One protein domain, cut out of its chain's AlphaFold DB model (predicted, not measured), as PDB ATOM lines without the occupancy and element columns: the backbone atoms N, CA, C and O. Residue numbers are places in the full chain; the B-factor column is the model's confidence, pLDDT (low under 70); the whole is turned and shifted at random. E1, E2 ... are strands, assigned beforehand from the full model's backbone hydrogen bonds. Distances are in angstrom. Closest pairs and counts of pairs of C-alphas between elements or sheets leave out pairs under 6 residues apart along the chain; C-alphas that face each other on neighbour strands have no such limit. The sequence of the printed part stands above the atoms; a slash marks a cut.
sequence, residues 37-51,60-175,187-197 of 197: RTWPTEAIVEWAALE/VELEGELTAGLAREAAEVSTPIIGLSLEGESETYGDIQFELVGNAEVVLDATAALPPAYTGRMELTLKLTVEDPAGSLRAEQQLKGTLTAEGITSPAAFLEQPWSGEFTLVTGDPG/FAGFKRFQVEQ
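This is residues 37 to 51, 60 to 175 and 187 to 197 of the 197 residues of an uncharacterized protein of Glycomyces albidus (UniProt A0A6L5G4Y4). What is the main picture? Nine strands, E1 to E9, ring one axis as a closed, elongated barrel, with the long hairpin E6 and E7 in its wall and both E4 and E5 between E3 and E6. What is it made of? The printed part has 142 residues, with no named helix and nine named strands, E1 to E9 in chain order, in one branched, antiparallel, twisted sheet; the class is all strand. How large is it? It is compact, with a radius of gyration of the C-alphas of 16.0 A, and spans 53 by 28 by 26 A.

Which strands have three neighbours? E3, residues 79 to 90, has E2, residues 60 to 68, on one side, and E4, residues 94 to 100, with E5, residues 104 to 110, on the other side. E6, residues 118 to 131, has E4 and E5 on one side and E7, residues 137 to 152, on the other side. The pairing is staggered: E3 pairs with E5 over residues 79 to 81 and with E4 over residues 85 to 90, and E4 and E5 are apart. Which atoms pair there? N 65 and O 85 of E2 and E3, 2.9 A, N 86 and O 98 of E3 and E4, 2.9 A, and N 81 and O 104 of E3 and E5, 2.8 A, are within hydrogen-bond range. So are N 97 and O 129 of E4 and E6, 2.9 A, N 107 and O 121 of E5 and E6, 2.9 A, and N 126 and O 143 of E6 and E7, 2.8 A. What follows beyond E7? E8, residues 163 to 169, is its antiparallel neighbour, with N 148 and O 164 2.8 A apart; E9, residues 190 to 196, is the next, with N 163 and O 195 2.9 A apart. E1, residues 37 to 47, has E9 on one side, N 44 and O 194 being 2.9 A apart, and E2 on the other side, N 43 and O 62 being 2.8 A apart. E2 E3 E4 and E5 E6 E7 E8 are meanders, each strand the antiparallel neighbour of the one before.

Which strands are longest? E7 measures 38.9 A, E6 38.4 A, E3 32.3 A and E1 29.9 A from first to last C-alpha. Where are the anchors? C-alpha 37 begins E1 at (201.423, 180.689, 282.954), and C-alpha 196 ends E9 at (194.707, 188.071, 270.551).

Where is it cut? Residues 52 to 59 and 176 to 186 are not printed, with C-alpha gaps of 16.9 A and 18.8 A. Where is confidence low? Residues 47 to 51, 70 to 77, 170 to 175, 187 to 193 and 197 have pLDDT under 70.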
ATOM      1  N   ARG A  37     201.543 179.240 283.062       81.75
ATOM      2  CA  ARG A  37     201.423 180.689 282.954       81.75
ATOM      3  C   ARG A  37     200.065 181.037 282.356       81.75
ATOM      4  O   ARG A  37     199.522 180.281 281.553       81.75
ATOM      5  N   THR A  38     199.535 182.174 282.788       83.94
ATOM      6  CA  THR A  38     198.253 182.723 282.346       83.94
ATOM      7  C   THR A  38     198.497 184.068 281.677       83.94
ATOM      8  O   THR A  38     199.328 184.856 282.146       83.94
ATOM      9  N   TRP A  39     197.787 184.314 280.582       85.12
ATOM     10  CA  TRP A  39     197.827 185.554 279.819       85.12
ATOM     11  C   TRP A  39     196.413 186.126 279.683       85.12
ATOM     12  O   TRP A  39     195.473 185.342 279.527       85.12
ATOM     13  N   PRO A  40     196.254 187.464 279.741       82.44
ATOM     14  CA  PRO A  40     195.019 188.096 279.292       82.44
ATOM     15  C   PRO A  40     194.822 187.796 277.805       82.44
ATOM     16  O   PRO A  40     195.788 187.562 277.075       82.44
ATOM     17  N   THR A  41     193.572 187.705 277.377       83.88
ATOM     18  CA  THR A  41     193.248 187.279 276.021       83.88
ATOM     19  C   THR A  41     191.957 187.930 275.559       83.88
ATOM     20  O   THR A  41     190.962 187.924 276.280       83.88
ATOM     21  N   GLU A  42     191.977 188.463 274.348       84.81
ATOM     22  CA  GLU A  42     190.817 188.990 273.641       84.81
ATOM     23  C   GLU A  42     190.479 188.034 272.499       84.81
ATOM     24  O   GLU A  42     191.361 187.415 271.902       84.81
ATOM     25  N   ALA A  43     189.200 187.863 272.193       80.06
ATOM     26  CA  ALA A  43     188.790 187.079 271.049       80.06
ATOM     27  C   ALA A  43     187.683 187.767 270.267       80.06
ATOM     28  O   ALA A  43     186.745 188.317 270.835       80.06
ATOM     29  N   ILE A  44     187.778 187.695 268.945       79.62
ATOM     30  CA  ILE A  44     186.740 188.183 268.042       79.62
ATOM     31  C   ILE A  44     186.061 186.974 267.428       79.62
ATOM     32  O   ILE A  44     186.705 186.109 266.818       79.62
ATOM     33  N   VAL A  45     184.745 186.934 267.590       74.06
ATOM     34  CA  VAL A  45     183.910 185.835 267.142       74.06
ATOM     35  C   VAL A  45     182.900 186.346 266.129       74.06
ATOM     36  O   VAL A  45     181.985 187.101 266.456       74.06
ATOM     37  N   GLU A  46     183.065 185.913 264.882       71.62
ATOM     38  CA  GLU A  46     182.098 186.165 263.815       71.62
ATOM     39  C   GLU A  46     181.190 184.946 263.661       71.62
ATOM     40  O   GLU A  46     181.638 183.820 263.397       71.62
ATOM     41  N   TRP A  47     179.891 185.171 263.803       67.69
ATOM     42  CA  TRP A  47     178.888 184.127 263.678       67.69
ATOM     43  C   TRP A  47     178.550 183.891 262.211       67.69
ATOM     44  O   TRP A  47     178.395 184.835 261.438       67.69
ATOM     45  N   ALA A  48     178.376 182.628 261.807       53.50
ATOM     46  CA  ALA A  48     177.508 182.391 260.667       53.50
ATOM     47  C   ALA A  48     176.100 182.715 261.140       53.50
ATOM     48  O   ALA A  48     175.639 182.047 262.059       53.50
ATOM     49  N   ALA A  49     175.461 183.746 260.580       46.03
ATOM     50  CA  ALA A  49     174.068 184.079 260.829       46.03
ATOM     51  C   ALA A  49     173.247 182.839 261.209       46.03
ATOM     52  O   ALA A  49     173.128 181.887 260.433       46.03
ATOM     53  N   LEU A  50     172.650 182.873 262.403       45.44
ATOM     54  CA  LEU A  50     171.391 182.182 262.628       45.44
ATOM     55  C   LEU A  50     170.475 182.708 261.520       45.44
ATOM     56  O   LEU A  50     170.012 183.841 261.611       45.44
ATOM     57  N   GLU A  51     170.284 181.940 260.441       44.16
ATOM     58  CA  GLU A  51     169.624 182.346 259.183       44.16
ATOM     59  C   GLU A  51     168.171 182.863 259.346       44.16
ATOM     60  O   GLU A  51     167.447 183.039 258.371       44.16
ATOM     61  N   VAL A  60     181.166 189.574 267.704       80.75
ATOM     62  CA  VAL A  60     181.140 189.676 269.166       80.75
ATOM     63  C   VAL A  60     182.574 189.655 269.679       80.75
ATOM     64  O   VAL A  60     183.321 188.714 269.404       80.75
ATOM     65  N   GLU A  61     182.941 190.693 270.422       86.62
ATOM     66  CA  GLU A  61     184.205 190.771 271.154       86.62
ATOM     67  C   GLU A  61     184.060 190.049 272.501       86.62
ATOM     68  O   GLU A  61     183.077 190.233 273.226       86.62
ATOM     69  N   LEU A  62     185.034 189.202 272.819       84.88
ATOM     70  CA  LEU A  62     185.131 188.445 274.058       84.88
ATOM     71  C   LEU A  62     186.455 188.778 274.747       84.88
ATOM     72  O   LEU A  62     187.481 188.933 274.089       84.88
ATOM     73  N   GLU A  63     186.458 188.799 276.070       88.75
ATOM     74  CA  GLU A  63     187.643 189.021 276.893       88.75
ATOM     75  C   GLU A  63     187.792 187.886 277.908       88.75
ATOM     76  O   GLU A  63     186.808 187.337 278.409       88.75
ATOM     77  N   GLY A  64     189.023 187.537 278.260       88.69
ATOM     78  CA  GLY A  64     189.273 186.574 279.320       88.69
ATOM     79  C   GLY A  64     190.732 186.165 279.449       88.69
ATOM     80  O   GLY A  64     191.634 187.004 279.412       88.69
ATOM     81  N   GLU A  65     190.960 184.876 279.683       88.50
ATOM     82  CA  GLU A  65     192.264 184.339 280.059       88.50
ATOM     83  C   GLU A  65     192.571 183.025 279.339       88.50
ATOM     84  O   GLU A  65     191.748 182.105 279.285       88.50
ATOM     85  N   LEU A  66     193.808 182.906 278.857       83.94
ATOM     86  CA  LEU A  66     194.383 181.666 278.349       83.94
ATOM     87  C   LEU A  66     195.500 181.199 279.286       83.94
ATOM     88  O   LEU A  66     196.408 181.953 279.634       83.94
ATOM     89  N   THR A  67     195.445 179.931 279.684       84.56
ATOM     90  CA  THR A  67     196.442 179.293 280.546       84.56
ATOM     91  C   THR A  67     197.108 178.133 279.815       84.56
ATOM     92  O   THR A  67     196.448 177.189 279.374       84.56
ATOM     93  N   ALA A  68     198.437 178.174 279.737       82.81
ATOM     94  CA  ALA A  68     199.245 177.141 279.100       82.81
ATOM     95  C   ALA A  68     200.305 176.594 280.061       82.81
ATOM     96  O   ALA A  68     200.924 177.337 280.830       82.81
ATOM     97  N   GLY A  69     200.537 175.284 280.004       78.12
ATOM     98  CA  GLY A  69     201.690 174.659 280.639       78.12
ATOM     99  C   GLY A  69     202.938 174.927 279.806       78.12
ATOM    100  O   GLY A  69     202.923 174.735 278.599       78.12
ATOM    101  N   LEU A  70     204.030 175.374 280.414       67.06
ATOM    102  CA  LEU A  70     205.247 175.652 279.654       67.06
ATOM    103  C   LEU A  70     205.864 174.345 279.125       67.06
ATOM    104  O   LEU A  70     206.222 173.454 279.901       67.06
ATOM    105  N   ALA A  71     205.993 174.246 277.797       55.41
ATOM    106  CA  ALA A  71     206.686 173.150 277.132       55.41
ATOM    107  C   ALA A  71     208.131 173.039 277.618       55.41
ATOM    108  O   ALA A  71     208.841 174.032 277.798       55.41
ATOM    109  N   ARG A  72     208.597 171.804 277.785       53.38
ATOM    110  CA  ARG A  72     210.006 171.524 278.056       53.38
ATOM    111  C   ARG A  72     210.803 171.848 276.786       53.38
ATOM    112  O   ARG A  72     210.463 171.350 275.719       53.38
ATOM    113  N   GLU A  73     211.867 172.645 276.892       52.19
ATOM    114  CA  GLU A  73     212.804 172.900 275.786       52.19
ATOM    115  C   GLU A  73     213.509 171.597 275.369       52.19
ATOM    116  O   GLU A  73     214.590 171.267 275.861       52.19
ATOM    117  N   ALA A  74     212.893 170.803 274.498       45.78
ATOM    118  CA  ALA A  74     213.523 169.623 273.919       45.78
ATOM    119  C   ALA A  74     212.867 169.255 272.584       45.78
ATOM    120  O   ALA A  74     211.991 168.408 272.561       45.78
ATOM    121  N   ALA A  75     213.340 169.869 271.491       50.44
ATOM    122  CA  ALA A  75     213.175 169.495 270.071       50.44
ATOM    123  C   ALA A  75     211.750 169.337 269.480       50.44
ATOM    124  O   ALA A  75     211.588 169.556 268.284       50.44
ATOM    125  N   GLU A  76     210.731 169.048 270.281       54.59
ATOM    126  CA  GLU A  76     209.309 169.026 269.952       54.59
ATOM    127  C   GLU A  76     208.632 169.952 270.960       54.59
ATOM    128  O   GLU A  76     208.448 169.614 272.130       54.59
ATOM    129  N   VAL A  77     208.356 171.186 270.542       62.06
ATOM    130  CA  VAL A  77     207.767 172.191 271.432       62.06
ATOM    131  C   VAL A  77     206.260 171.985 271.422       62.06
ATOM    132  O   VAL A  77     205.519 172.689 270.744       62.06
ATOM    133  N   SER A  78     205.848 170.954 272.148       70.31
ATOM    134  CA  SER A  78     204.466 170.717 272.522       70.31
ATOM    135  C   SER A  78     204.157 171.487 273.802       70.31
ATOM    136  O   SER A  78     204.750 171.220 274.852       70.31
ATOM    137  N   THR A  79     203.239 172.447 273.711       76.38
ATOM    138  CA  THR A  79     202.736 173.196 274.869       76.38
ATOM    139  C   THR A  79     201.279 172.807 275.121       76.38
ATOM    140  O   THR A  79     200.429 173.119 274.284       76.38
ATOM    141  N   PRO A  80     200.937 172.196 276.269       81.69
ATOM    142  CA  PRO A  80     199.544 171.958 276.613       81.69
ATOM    143  C   PRO A  80     198.837 173.276 276.955       81.69
ATOM    144  O   PRO A  80     199.291 174.034 277.814       81.69
ATOM    145  N   ILE A  81     197.693 173.529 276.328       83.25
ATOM    146  CA  ILE A  81     196.726 174.525 276.787       83.25
ATOM    147  C   ILE A  81     195.815 173.831 277.790       83.25
ATOM    148  O   ILE A  81     195.150 172.840 277.476       83.25
ATOM    149  N   ILE A  82     195.834 174.340 279.017       83.19
ATOM    150  CA  ILE A  82     195.143 173.738 280.161       83.19
ATOM    151  C   ILE A  82     193.947 174.572 280.624       83.19
ATOM    152  O   ILE A  82     193.196 174.133 281.490       83.19
ATOM    153  N   GLY A  83     193.760 175.763 280.053       85.81
ATOM    154  CA  GLY A  83     192.578 176.582 280.271       85.81
ATOM    155  C   GLY A  83     192.420 177.654 279.199       85.81
ATOM    156  O   GLY A  83     193.399 178.249 278.755       85.81
ATOM    157  N   LEU A  84     191.176 177.897 278.807       86.12
ATOM    158  CA  LEU A  84     190.732 179.074 278.069       86.12
ATOM    159  C   LEU A  84     189.362 179.437 278.639       86.12
ATOM    160  O   LEU A  84     188.494 178.566 278.698       86.12
ATOM    161  N   SER A  85     189.194 180.679 279.070       91.19
ATOM    162  CA  SER A  85     187.913 181.237 279.497       91.19
ATOM    163  C   SER A  85     187.744 182.571 278.800       91.19
ATOM    164  O   SER A  85     188.620 183.419 278.931       91.19
ATOM    165  N   LEU A  86     186.660 182.749 278.054       88.44
ATOM    166  CA  LEU A  86     186.347 183.993 277.355       88.44
ATOM    167  C   LEU A  86     184.891 184.355 277.623       88.44
ATOM    168  O   LEU A  86     184.023 183.487 277.572       88.44
ATOM    169  N   GLU A  87     184.627 185.626 277.874       89.81
ATOM    170  CA  GLU A  87     183.306 186.161 278.182       89.81
ATOM    171  C   GLU A  87     183.045 187.407 277.337       89.81
ATOM    172  O   GLU A  87     183.926 188.245 277.159       89.81
ATOM    173  N   GLY A  88     181.826 187.560 276.836       88.31
ATOM    174  CA  GLY A  88     181.401 188.776 276.153       88.31
ATOM    175  C   GLY A  88     179.897 188.975 276.214       88.31
ATOM    176  O   GLY A  88     179.153 188.121 276.689       88.31
ATOM    177  N   GLU A  89     179.455 190.134 275.746       87.44
ATOM    178  CA  GLU A  89     178.062 190.572 275.813       87.44
ATOM    179  C   GLU A  89     177.619 190.996 274.412       87.44
ATOM    180  O   GLU A  89     178.317 191.737 273.721       87.44
ATOM    181  N   SER A  90     176.452 190.526 273.981       81.31
ATOM    182  CA  SER A  90     175.827 190.916 272.718       81.31
ATOM    183  C   SER A  90     174.422 191.435 272.984       81.31
ATOM    184  O   SER A  90     173.640 190.775 273.666       81.31
ATOM    185  N   GLU A  91     174.048 192.567 272.382       78.44
ATOM    186  CA  GLU A  91     172.676 193.092 272.489       78.44
ATOM    187  C   GLU A  91     171.628 192.081 271.985       78.44
ATOM    188  O   GLU A  91     170.513 192.012 272.504       78.44
ATOM    189  N   THR A  92     172.003 191.261 270.999       74.38
ATOM    190  CA  THR A  92     171.128 190.264 270.368       74.38
ATOM    191  C   THR A  92     171.060 188.958 271.164       74.38
ATOM    192  O   THR A  92     169.993 188.338 271.289       74.38
ATOM    193  N   TYR A  93     172.198 188.507 271.691       72.62
ATOM    194  CA  TYR A  93     172.321 187.158 272.253       72.62
ATOM    195  C   TYR A  93     172.342 187.118 273.781       72.62
ATOM    196  O   TYR A  93     171.879 186.118 274.330       72.62
ATOM    197  N   GLY A  94     172.721 188.217 274.434       83.81
ATOM    198  CA  GLY A  94     172.947 188.306 275.873       83.81
ATOM    199  C   GLY A  94     174.400 188.006 276.238       83.81
ATOM    200  O   GLY A  94     175.310 188.335 275.471       83.81
ATOM    201  N   ASP A  95     174.599 187.393 277.399       88.44
ATOM    202  CA  ASP A  95     175.919 187.029 277.909       88.44
ATOM    203  C   ASP A  95     176.394 185.739 277.221       88.44
ATOM    204  O   ASP A  95     175.660 184.751 277.128       88.44
ATOM    205  N   ILE A  96     177.621 185.752 276.705       85.75
ATOM    206  CA  ILE A  96     178.243 184.653 275.963       85.75
ATOM    207  C   ILE A  96     179.523 184.250 276.685       85.75
ATOM    208  O   ILE A  96     180.385 185.089 276.936       85.75
ATOM    209  N   GLN A  97     179.680 182.957 276.956       90.25
ATOM    210  CA  GLN A  97     180.865 182.404 277.602       90.25
ATOM    211  C   GLN A  97     181.426 181.225 276.804       90.25
ATOM    212  O   GLN A  97     180.680 180.354 276.351       90.25
ATOM    213  N   PHE A  98     182.751 181.174 276.676       88.12
ATOM    214  CA  PHE A  98     183.498 180.029 276.174       88.12
ATOM    215  C   PHE A  98     184.438 179.490 277.238       88.12
ATOM    216  O   PHE A  98     185.203 180.240 277.836       88.12
ATOM    217  N   GLU A  99     184.444 178.174 277.390       91.31
ATOM    218  CA  GLU A  99     185.356 177.467 278.285       91.31
ATOM    219  C   GLU A  99     186.046 176.321 277.546       91.31
ATOM    220  O   GLU A  99     185.421 175.602 276.763       91.31
ATOM    221  N   LEU A 100     187.334 176.102 277.801       89.56
ATOM    222  CA  LEU A 100     188.033 174.921 277.301       89.56
ATOM    223  C   LEU A 100     187.470 173.646 277.940       89.56
ATOM    224  O   LEU A 100     187.431 173.510 279.161       89.56
ATOM    225  N   VAL A 101     187.118 172.665 277.110       88.19
ATOM    226  CA  VAL A 101     186.737 171.322 277.551       88.19
ATOM    227  C   VAL A 101     187.900 170.366 277.332       88.19
ATOM    228  O   VAL A 101     188.260 170.041 276.201       88.19
ATOM    229  N   GLY A 102     188.439 169.849 278.433       84.88
ATOM    230  CA  GLY A 102     189.566 168.924 278.412       84.88
ATOM    231  C   GLY A 102     190.902 169.639 278.216       84.88
ATOM    232  O   GLY A 102     191.071 170.777 278.636       84.88
ATOM    233  N   ASN A 103     191.857 168.939 277.605       78.38
ATOM    234  CA  ASN A 103     193.182 169.479 277.321       78.38
ATOM    235  C   ASN A 103     193.309 169.758 275.828       78.38
ATOM    236  O   ASN A 103     192.814 168.981 275.008       78.38
ATOM    237  N   ALA A 104     194.030 170.818 275.493       85.06
ATOM    238  CA  ALA A 104     194.477 171.085 274.139       85.06
ATOM    239  C   ALA A 104     196.002 171.125 274.090       85.06
ATOM    240  O   ALA A 104     196.676 171.249 275.111       85.06
ATOM    241  N   GLU A 105     196.554 170.989 272.895       85.44
ATOM    242  CA  GLU A 105     197.992 170.949 272.677       85.44
ATOM    243  C   GLU A 105     198.339 171.839 271.494       85.44
ATOM    244  O   GLU A 105     197.673 171.799 270.456       85.44
ATOM    245  N   VAL A 106     199.375 172.654 271.669       84.88
ATOM    246  CA  VAL A 106     199.969 173.413 270.577       84.88
ATOM    247  C   VAL A 106     201.107 172.619 269.980       84.88
ATOM    248  O   VAL A 106     202.067 172.290 270.674       84.88
ATOM    249  N   VAL A 107     201.017 172.394 268.675       86.12
ATOM    250  CA  VAL A 107     202.079 171.819 267.857       86.12
ATOM    251  C   VAL A 107     202.695 172.930 267.014       86.12
ATOM    252  O   VAL A 107     201.973 173.691 266.366       86.12
ATOM    253  N   LEU A 108     204.023 173.038 267.034       83.94
ATOM    254  CA  LEU A 108     204.781 174.013 266.251       83.94
ATOM    255  C   LEU A 108     205.549 173.320 265.124       83.94
ATOM    256  O   LEU A 108     206.515 172.598 265.373       83.94
ATOM    257  N   ASP A 109     205.164 173.608 263.885       85.75
ATOM    258  CA  ASP A 109     205.847 173.138 262.684       85.75
ATOM    259  C   ASP A 109     206.897 174.167 262.241       85.75
ATOM    260  O   ASP A 109     206.571 175.298 261.872       85.75
ATOM    261  N   ALA A 110     208.178 173.790 262.273       80.50
ATOM    262  CA  ALA A 110     209.267 174.654 261.825       80.50
ATOM    263  C   ALA A 110     209.357 174.707 260.290       80.50
ATOM    264  O   ALA A 110     209.441 173.680 259.613       80.50
ATOM    265  N   THR A 111     209.427 175.911 259.728       75.31
ATOM    266  CA  THR A 111     209.759 176.123 258.314       75.31
ATOM    267  C   THR A 111     211.272 176.031 258.097       75.31
ATOM    268  O   THR A 111     212.067 176.430 258.947       75.31
ATOM    269  N   ALA A 112     211.705 175.556 256.926       74.88
ATOM    270  CA  ALA A 112     213.128 175.437 256.575       74.88
ATOM    271  C   ALA A 112     213.818 176.787 256.228       74.88
ATOM    272  O   ALA A 112     214.816 176.802 255.506       74.88
ATOM    273  N   ALA A 113     213.279 177.921 256.691       71.06
ATOM    274  CA  ALA A 113     213.762 179.271 256.385       71.06
ATOM    275  C   ALA A 113     214.828 179.779 257.384       71.06
ATOM    276  O   ALA A 113     214.988 179.238 258.477       71.06
ATOM    277  N   LEU A 114     215.570 180.831 257.004       70.88
ATOM    278  CA  LEU A 114     216.528 181.543 257.865       70.88
ATOM    279  C   LEU A 114     216.159 183.041 257.940       70.88
ATOM    280  O   LEU A 114     216.258 183.719 256.913       70.88
ATOM    281  N   PRO A 115     215.794 183.579 259.124       76.94
ATOM    282  CA  PRO A 115     215.612 182.863 260.394       76.94
ATOM    283  C   PRO A 115     214.442 181.857 260.338       76.94
ATOM    284  O   PRO A 115     213.558 182.015 259.493       76.94
ATOM    285  N   PRO A 116     214.437 180.826 261.207       73.19
ATOM    286  CA  PRO A 116     213.333 179.877 261.264       73.19
ATOM    287  C   PRO A 116     212.046 180.600 261.661       73.19
ATOM    288  O   PRO A 116     212.029 181.366 262.623       73.19
ATOM    289  N   ALA A 117     210.974 180.337 260.920       83.44
ATOM    290  CA  ALA A 117     209.614 180.704 261.295       83.44
ATOM    291  C   ALA A 117     208.827 179.433 261.618       83.44
ATOM    292  O   ALA A 117     209.084 178.392 261.008       83.44
ATOM    293  N   TYR A 118     207.878 179.513 262.542       84.62
ATOM    294  CA  TYR A 118     207.025 178.390 262.918       84.62
ATOM    295  C   TYR A 118     205.571 178.683 262.544       84.62
ATOM    296  O   TYR A 118     205.113 179.828 262.627       84.62
ATOM    297  N   THR A 119     204.853 177.631 262.162       87.75
ATOM    298  CA  THR A 119     203.392 177.623 262.103       87.75
ATOM    299  C   THR A 119     202.886 176.837 263.301       87.75
ATOM    300  O   THR A 119     203.251 175.679 263.492       87.75
ATOM    301  N   GLY A 120     202.075 177.478 264.130       87.94
ATOM    302  CA  GLY A 120     201.415 176.855 265.259       87.94
ATOM    303  C   GLY A 120     200.045 176.332 264.874       87.94
ATOM    304  O   GLY A 120     199.296 177.005 264.165       87.94
ATOM    305  N   ARG A 121     199.706 175.140 265.359       89.06
ATOM    306  CA  ARG A 121     198.367 174.561 265.273       89.06
ATOM    307  C   ARG A 121     197.916 174.096 266.648       89.06
ATOM    308  O   ARG A 121     198.689 173.486 267.378       89.06
ATOM    309  N   MET A 122     196.656 174.353 266.963       86.81
ATOM    310  CA  MET A 122     196.037 173.974 268.222       86.81
ATOM    311  C   MET A 122     194.644 173.413 267.955       86.81
ATOM    312  O   MET A 122     193.793 174.103 267.397       86.81
ATOM    313  N   GLU A 123     194.402 172.166 268.346       89.62
ATOM    314  CA  GLU A 123     193.053 171.597 268.331       89.62
ATOM    315  C   GLU A 123     192.360 171.903 269.657       89.62
ATOM    316  O   GLU A 123     192.886 171.588 270.724       89.62
ATOM    317  N   LEU A 124     191.178 172.511 269.590       86.06
ATOM    318  CA  LEU A 124     190.423 172.935 270.763       86.06
ATOM    319  C   LEU A 124     189.032 172.332 270.751       86.06
ATOM    320  O   LEU A 124     188.377 172.233 269.711       86.06
ATOM    321  N   THR A 125     188.570 171.987 271.948       89.25
ATOM    322  CA  THR A 125     187.163 171.707 272.191       89.25
ATOM    323  C   THR A 125     186.652 172.709 273.212       89.25
ATOM    324  O   THR A 125     187.185 172.767 274.312       89.25
ATOM    325  N   LEU A 126     185.655 173.509 272.852       87.25
ATOM    326  CA  LEU A 126     185.111 174.567 273.698       87.25
ATOM    327  C   LEU A 126     183.678 174.242 274.102       87.25
ATOM    328  O   LEU A 126     182.922 173.673 273.316       87.25
ATOM    329  N   LYS A 127     183.296 174.625 275.312       89.94
ATOM    330  CA  LYS A 127     181.913 174.726 275.755       89.94
ATOM    331  C   LYS A 127     181.477 176.171 275.553       89.94
ATOM    332  O   LYS A 127     182.111 177.069 276.089       89.94
ATOM    333  N   LEU A 128     180.422 176.371 274.780       86.00
ATOM    334  CA  LEU A 128     179.707 177.628 274.617       86.00
ATOM    335  C   LEU A 128     178.496 177.628 275.546       86.00
ATOM    336  O   LEU A 128     177.669 176.718 275.469       86.00
ATOM    337  N   THR A 129     178.357 178.681 276.339       86.38
ATOM    338  CA  THR A 129     177.170 178.974 277.144       86.38
ATOM    339  C   THR A 129     176.626 180.336 276.723       86.38
ATOM    340  O   THR A 129     177.391 181.288 276.587       86.38
ATOM    341  N   VAL A 130     175.315 180.431 276.496       82.44
ATOM    342  CA  VAL A 130     174.633 181.695 276.185       82.44
ATOM    343  C   VAL A 130     173.468 181.894 277.139       82.44
ATOM    344  O   VAL A 130     172.556 181.060 277.196       82.44
ATOM    345  N   GLU A 131     173.469 183.016 277.844       83.38
ATOM    346  CA  GLU A 131     172.425 183.423 278.779       83.38
ATOM    347  C   GLU A 131     171.724 184.684 278.273       83.38
ATOM    348  O   GLU A 131     172.335 185.576 277.689       83.38
ATOM    349  N   ASP A 132     170.408 184.765 278.463       80.44
ATOM    350  CA  ASP A 132     169.686 186.001 278.178       80.44
ATOM    351  C   ASP A 132     170.029 187.097 279.210       80.44
ATOM    352  O   ASP A 132     170.543 186.800 280.289       80.44
ATOM    353  N   PRO A 133     169.689 188.374 278.953       74.31
ATOM    354  CA  PRO A 133     169.929 189.451 279.921       74.31
ATOM    355  C   PRO A 133     169.197 189.290 281.267       74.31
ATOM    356  O   PRO A 133     169.446 190.054 282.203       74.31
ATOM    357  N   ALA A 134     168.249 188.353 281.374       79.44
ATOM    358  CA  ALA A 134     167.579 188.009 282.624       79.44
ATOM    359  C   ALA A 134     168.328 186.911 283.411       79.44
ATOM    360  O   ALA A 134     167.894 186.573 284.515       79.44
ATOM    361  N   GLY A 135     169.441 186.390 282.879       74.94
ATOM    362  CA  GLY A 135     170.260 185.324 283.459       74.94
ATOM    363  C   GLY A 135     169.690 183.921 283.238       74.94
ATOM    364  O   GLY A 135     170.010 183.005 283.993       74.94
ATOM    365  N   SER A 136     168.783 183.742 282.273       79.81
ATOM    366  CA  SER A 136     168.239 182.425 281.927       79.81
ATOM    367  C   SER A 136     169.045 181.799 280.791       79.81
ATOM    368  O   SER A 136     169.275 182.433 279.760       79.81
ATOM    369  N   LEU A 137     169.428 180.529 280.953       76.81
ATOM    370  CA  LEU A 137     170.162 179.767 279.942       76.81
ATOM    371  C   LEU A 137     169.349 179.662 278.643       76.81
ATOM    372  O   LEU A 137     168.260 179.081 278.625       76.81
ATOM    373  N   ARG A 138     169.901 180.189 277.548       72.12
ATOM    374  CA  ARG A 138     169.327 180.066 276.199       72.12
ATOM    375  C   ARG A 138     169.890 178.867 275.458       72.12
ATOM    376  O   ARG A 138     169.147 178.198 274.741       72.12
ATOM    377  N   ALA A 139     171.191 178.620 275.594       75.75
ATOM    378  CA  ALA A 139     171.848 177.488 274.963       75.75
ATOM    379  C   ALA A 139     173.158 177.113 275.645       75.75
ATOM    380  O   ALA A 139     173.874 177.960 276.171       75.75
ATOM    381  N   GLU A 140     173.478 175.828 275.545       84.19
ATOM    382  CA  GLU A 140     174.750 175.247 275.944       84.19
ATOM    383  C   GLU A 140     175.183 174.267 274.849       84.19
ATOM    384  O   GLU A 140     174.406 173.389 274.468       84.19
ATOM    385  N   GLN A 141     176.377 174.449 274.281       80.00
ATOM    386  CA  GLN A 141     176.854 173.657 273.143       80.00
ATOM    387  C   GLN A 141     178.348 173.373 273.236       80.00
ATOM    388  O   GLN A 141     179.109 174.156 273.791       80.00
ATOM    389  N   GLN A 142     178.782 172.254 272.660       83.75
ATOM    390  CA  GLN A 142     180.197 171.922 272.545       83.75
ATOM    391  C   GLN A 142     180.671 172.123 271.108       83.75
ATOM    392  O   GLN A 142     179.992 171.770 270.146       83.75
ATOM    393  N   LEU A 143     181.856 172.689 270.961       83.75
ATOM    394  CA  LEU A 143     182.424 173.130 269.700       83.75
ATOM    395  C   LEU A 143     183.791 172.501 269.549       83.75
ATOM    396  O   LEU A 143     184.554 172.472 270.509       83.75
ATOM    397  N   LYS A 144     184.124 172.026 268.356       85.75
ATOM    398  CA  LYS A 144     185.460 171.524 268.050       85.75
ATOM    399  C   LYS A 144     186.032 172.300 266.880       85.75
ATOM    400  O   LYS A 144     185.391 172.417 265.835       85.75
ATOM    401  N   GLY A 145     187.235 172.819 267.060       83.50
ATOM    402  CA  GLY A 145     187.896 173.647 266.065       83.50
ATOM    403  C   GLY A 145     189.398 173.478 266.078       83.50
ATOM    404  O   GLY A 145     189.975 172.744 266.885       83.50
ATOM    405  N   THR A 146     190.029 174.148 265.130       86.25
ATOM    406  CA  THR A 146     191.483 174.236 265.043       86.25
ATOM    407  C   THR A 146     191.853 175.697 264.918       86.25
ATOM    408  O   THR A 146     191.357 176.371 264.021       86.25
ATOM    409  N   LEU A 147     192.731 176.168 265.797       86.81
ATOM    410  CA  LEU A 147     193.370 177.469 265.681       86.81
ATOM    411  C   LEU A 147     194.753 177.319 265.065       86.81
ATOM    412  O   LEU A 147     195.472 176.349 265.317       86.81
ATOM    413  N   THR A 148     195.128 178.310 264.271       88.12
ATOM    414  CA  THR A 148     196.425 178.395 263.610       88.12
ATOM    415  C   THR A 148     197.032 179.778 263.787       88.12
ATOM    416  O   THR A 148     196.319 180.781 263.774       88.12
ATOM    417  N   ALA A 149     198.348 179.826 263.945       86.75
ATOM    418  CA  ALA A 149     199.133 181.053 263.945       86.75
ATOM    419  C   ALA A 149     200.361 180.856 263.051       86.75
ATOM    420  O   ALA A 149     200.984 179.794 263.058       86.75
ATOM    421  N   GLU A 150     200.721 181.871 262.276       87.31
ATOM    422  CA  GLU A 150     201.886 181.849 261.389       87.31
ATOM    423  C   GLU A 150     202.903 182.910 261.811       87.31
ATOM    424  O   GLU A 150     202.594 183.829 262.565       87.31
ATOM    425  N   GLY A 151     204.138 182.796 261.317       83.69
ATOM    426  CA  GLY A 151     205.168 183.811 261.562       83.69
ATOM    427  C   GLY A 151     205.706 183.831 262.995       83.69
ATOM    428  O   GLY A 151     206.383 184.783 263.380       83.69
ATOM    429  N   ILE A 152     205.462 182.774 263.773       86.38
ATOM    430  CA  ILE A 152     206.009 182.624 265.120       86.38
ATOM    431  C   ILE A 152     207.535 182.601 264.999       86.38
ATOM    432  O   ILE A 152     208.099 181.780 264.278       86.38
ATOM    433  N   THR A 153     208.215 183.518 265.681       81.31
ATOM    434  CA  THR A 153     209.676 183.693 265.563       81.31
ATOM    435  C   THR A 153     210.461 182.820 266.536       81.31
ATOM    436  O   THR A 153     211.649 182.568 266.337       81.31
ATOM    437  N   SER A 154     209.811 182.334 267.595       78.94
ATOM    438  CA  SER A 154     210.400 181.390 268.536       78.94
ATOM    439  C   SER A 154     209.332 180.545 269.234       78.94
ATOM    440  O   SER A 154     208.213 181.021 269.437       78.94
ATOM    441  N   PRO A 155     209.686 179.339 269.700       71.94
ATOM    442  CA  PRO A 155     208.813 178.522 270.534       71.94
ATOM    443  C   PRO A 155     208.339 179.154 271.842       71.94
ATOM    444  O   PRO A 155     207.403 178.646 272.438       71.94
ATOM    445  N   ALA A 156     208.977 180.225 272.317       72.88
ATOM    446  CA  ALA A 156     208.523 180.962 273.497       72.88
ATOM    447  C   ALA A 156     207.465 182.026 273.148       72.88
ATOM    448  O   ALA A 156     206.656 182.384 273.996       72.88
ATOM    449  N   ALA A 157     207.457 182.502 271.898       75.69
ATOM    450  CA  ALA A 157     206.620 183.605 271.427       75.69
ATOM    451  C   ALA A 157     205.304 183.148 270.771       75.69
ATOM    452  O   ALA A 157     204.549 183.981 270.279       75.69
ATOM    453  N   PHE A 158     205.010 181.842 270.720       77.38
ATOM    454  CA  PHE A 158     203.814 181.334 270.027       77.38
ATOM    455  C   PHE A 158     202.497 181.841 270.627       77.38
ATOM    456  O   PHE A 158     201.535 182.031 269.890       77.38
ATOM    457  N   LEU A 159     202.449 182.090 271.941       73.56
ATOM    458  CA  LEU A 159     201.264 182.661 272.589       73.56
ATOM    459  C   LEU A 159     201.141 184.168 272.375       73.56
ATOM    460  O   LEU A 159     200.065 184.704 272.576       73.56
ATOM    461  N   GLU A 160     202.211 184.837 271.943       78.12
ATOM    462  CA  GLU A 160     202.234 186.280 271.673       78.12
ATOM    463  C   GLU A 160     201.776 186.610 270.239       78.12
ATOM    464  O   GLU A 160     201.780 187.773 269.843       78.12
ATOM    465  N   GLN A 161     201.444 185.596 269.431       81.81
ATOM    466  CA  GLN A 161     200.931 185.775 268.072       81.81
ATOM    467  C   GLN A 161     199.404 185.671 268.051       81.81
ATOM    468  O   GLN A 161     198.853 184.880 268.815       81.81
ATOM    469  N   PRO A 162     198.719 186.397 267.151       82.75
ATOM    470  CA  PRO A 162     197.291 186.211 266.945       82.75
ATOM    471  C   PRO A 162     197.021 184.815 266.373       82.75
ATOM    472  O   PRO A 162     197.662 184.379 265.411       82.75
ATOM    473  N   TRP A 163     196.047 184.123 266.955       85.81
ATOM    474  CA  TRP A 163     195.576 182.824 266.484       85.81
ATOM    475  C   TRP A 163     194.262 182.994 265.748       85.81
ATOM    476  O   TRP A 163     193.406 183.755 266.181       85.81
ATOM    477  N   SER A 164     194.069 182.264 264.657       85.00
ATOM    478  CA  SER A 164     192.817 182.288 263.906       85.00
ATOM    479  C   SER A 164     192.417 180.897 263.448       85.00
ATOM    480  O   SER A 164     193.267 180.048 263.162       85.00
ATOM    481  N   GLY A 165     191.118 180.650 263.391       82.81
ATOM    482  CA  GLY A 165     190.605 179.388 262.899       82.81
ATOM    483  C   GLY A 165     189.092 179.314 262.867       82.81
ATOM    484  O   GLY A 165     188.381 180.298 263.085       82.81
ATOM    485  N   GLU A 166     188.621 178.109 262.578       78.38
ATOM    486  CA  GLU A 166     187.210 177.786 262.418       78.38
ATOM    487  C   GLU A 166     186.801 176.742 263.461       78.38
ATOM    488  O   GLU A 166     187.570 175.837 263.812       78.38
ATOM    489  N   PHE A 167     185.569 176.866 263.950       74.31
ATOM    490  CA  PHE A 167     184.970 175.942 264.907       74.31
ATOM    491  C   PHE A 167     183.680 175.373 264.341       74.31
ATOM    492  O   PHE A 167     182.816 176.085 263.831       74.31
ATOM    493  N   THR A 168     183.535 174.065 264.497       74.12
ATOM    494  CA  THR A 168     182.346 173.318 264.106       74.12
ATOM    495  C   THR A 168     181.560 172.908 265.340       74.12
ATOM    496  O   THR A 168     182.135 172.554 266.373       74.12
ATOM    497  N   LEU A 169     180.233 172.954 265.237       71.31
ATOM    498  CA  LEU A 169     179.352 172.452 266.281       71.31
ATOM    499  C   LEU A 169     179.510 170.932 266.399       71.31
ATOM    500  O   LEU A 169     179.316 170.202 265.422       71.31
ATOM    501  N   VAL A 170     179.802 170.446 267.605       69.88
ATOM    502  CA  VAL A 170     179.711 169.020 267.918       69.88
ATOM    503  C   VAL A 170     178.227 168.717 268.087       69.88
ATOM    504  O   VAL A 170     177.633 168.938 269.137       69.88
ATOM    505  N   THR A 171     177.580 168.307 266.996       57.62
ATOM    506  CA  THR A 171     176.156 167.965 267.030       57.62
ATOM    507  C   THR A 171     175.963 166.673 267.818       57.62
ATOM    508  O   THR A 171     176.304 165.584 267.365       57.62
ATOM    509  N   GLY A 172     175.419 166.820 269.022       49.12
ATOM    510  CA  GLY A 172     175.085 165.725 269.920       49.12
ATOM    511  C   GLY A 172     175.669 165.968 271.299       49.12
ATOM    512  O   GLY A 172     176.881 166.054 271.453       49.12
ATOM    513  N   ASP A 173     174.804 166.043 272.307       45.75
ATOM    514  CA  ASP A 173     175.221 165.743 273.672       45.75
ATOM    515  C   ASP A 173     175.799 164.309 273.650       45.75
ATOM    516  O   ASP A 173     175.066 163.370 273.320       45.75
ATOM    517  N   PRO A 174     177.104 164.105 273.926       43.84
ATOM    518  CA  PRO A 174     177.717 162.778 273.896       43.84
ATOM    519  C   PRO A 174     177.128 161.829 274.956       43.84
ATOM    520  O   PRO A 174     177.390 160.625 274.905       43.84
ATOM    521  N   GLY A 175     176.335 162.350 275.902       41.56
ATOM    522  CA  GLY A 175     175.553 161.597 276.878       41.56
ATOM    523  C   GLY A 175     174.058 161.464 276.557       41.56
ATOM    524  O   GLY A 175     173.392 160.644 277.197       41.56
ATOM    525  N   PHE A 187     173.046 176.346 267.342       47.12
ATOM    526  CA  PHE A 187     173.778 177.565 267.020       47.12
ATOM    527  C   PHE A 187     174.476 177.275 265.699       47.12
ATOM    528  O   PHE A 187     175.138 176.246 265.537       47.12
ATOM    529  N   ALA A 188     174.257 178.150 264.722       47.94
ATOM    530  CA  ALA A 188     175.034 178.121 263.501       47.94
ATOM    531  C   ALA A 188     176.510 178.293 263.897       47.94
ATOM    532  O   ALA A 188     176.838 179.110 264.758       47.94
ATOM    533  N   GLY A 189     177.377 177.433 263.357       48.81
ATOM    534  CA  GLY A 189     178.794 177.404 263.713       48.81
ATOM    535  C   GLY A 189     179.507 178.736 263.456       48.81
ATOM    536  O   GLY A 189     178.968 179.675 262.868       48.81
ATOM    537  N   PHE A 190     180.755 178.815 263.893       53.88
ATOM    538  CA  PHE A 190     181.564 180.023 263.771       53.88
ATOM    539  C   PHE A 190     182.033 180.209 262.336       53.88
ATOM    540  O   PHE A 190     182.517 179.257 261.726       53.88
ATOM    541  N   LYS A 191     181.950 181.439 261.817       51.38
ATOM    542  CA  LYS A 191     182.673 181.815 260.593       51.38
ATOM    543  C   LYS A 191     184.140 182.083 260.897       51.38
ATOM    544  O   LYS A 191     184.996 181.739 260.092       51.38
ATOM    545  N   ARG A 192     184.427 182.689 262.053       63.81
ATOM    546  CA  ARG A 192     185.787 183.050 262.454       63.81
ATOM    547  C   ARG A 192     185.912 183.123 263.967       63.81
ATOM    548  O   ARG A 192     185.059 183.707 264.629       63.81
ATOM    549  N   PHE A 193     187.000 182.566 264.484       64.50
ATOM    550  CA  PHE A 193     187.434 182.728 265.866       64.50
ATOM    551  C   PHE A 193     188.886 183.190 265.846       64.50
ATOM    552  O   PHE A 193     189.765 182.461 265.375       64.50
ATOM    553  N   GLN A 194     189.126 184.416 266.296       75.25
ATOM    554  CA  GLN A 194     190.462 184.984 266.421       75.25
ATOM    555  C   GLN A 194     190.763 185.241 267.887       75.25
ATOM    556  O   GLN A 194     189.894 185.744 268.580       75.25
ATOM    557  N   VAL A 195     191.964 184.894 268.335       72.94
ATOM    558  CA  VAL A 195     192.438 185.087 269.706       72.94
ATOM    559  C   VAL A 195     193.675 185.975 269.668       72.94
ATOM    560  O   VAL A 195     194.645 185.642 268.984       72.94
ATOM    561  N   GLU A 196     193.637 187.085 270.391       78.94
ATOM    562  CA  GLU A 196     194.707 188.071 270.551       78.94
ATOM    563  C   GLU A 196     195.091 188.199 272.035       78.94
ATOM    564  O   GLU A 196     194.317 187.824 272.915       78.94
ATOM    565  N   GLN A 197     196.306 188.675 272.321       60.84
ATOM    566  CA  GLN A 197     196.775 188.970 273.684       60.84
ATOM    567  C   GLN A 197     196.811 190.466 273.966       60.84
ATOM    568  O   GLN A 197     197.231 191.209 273.048       60.84
TER     569      GLN A 197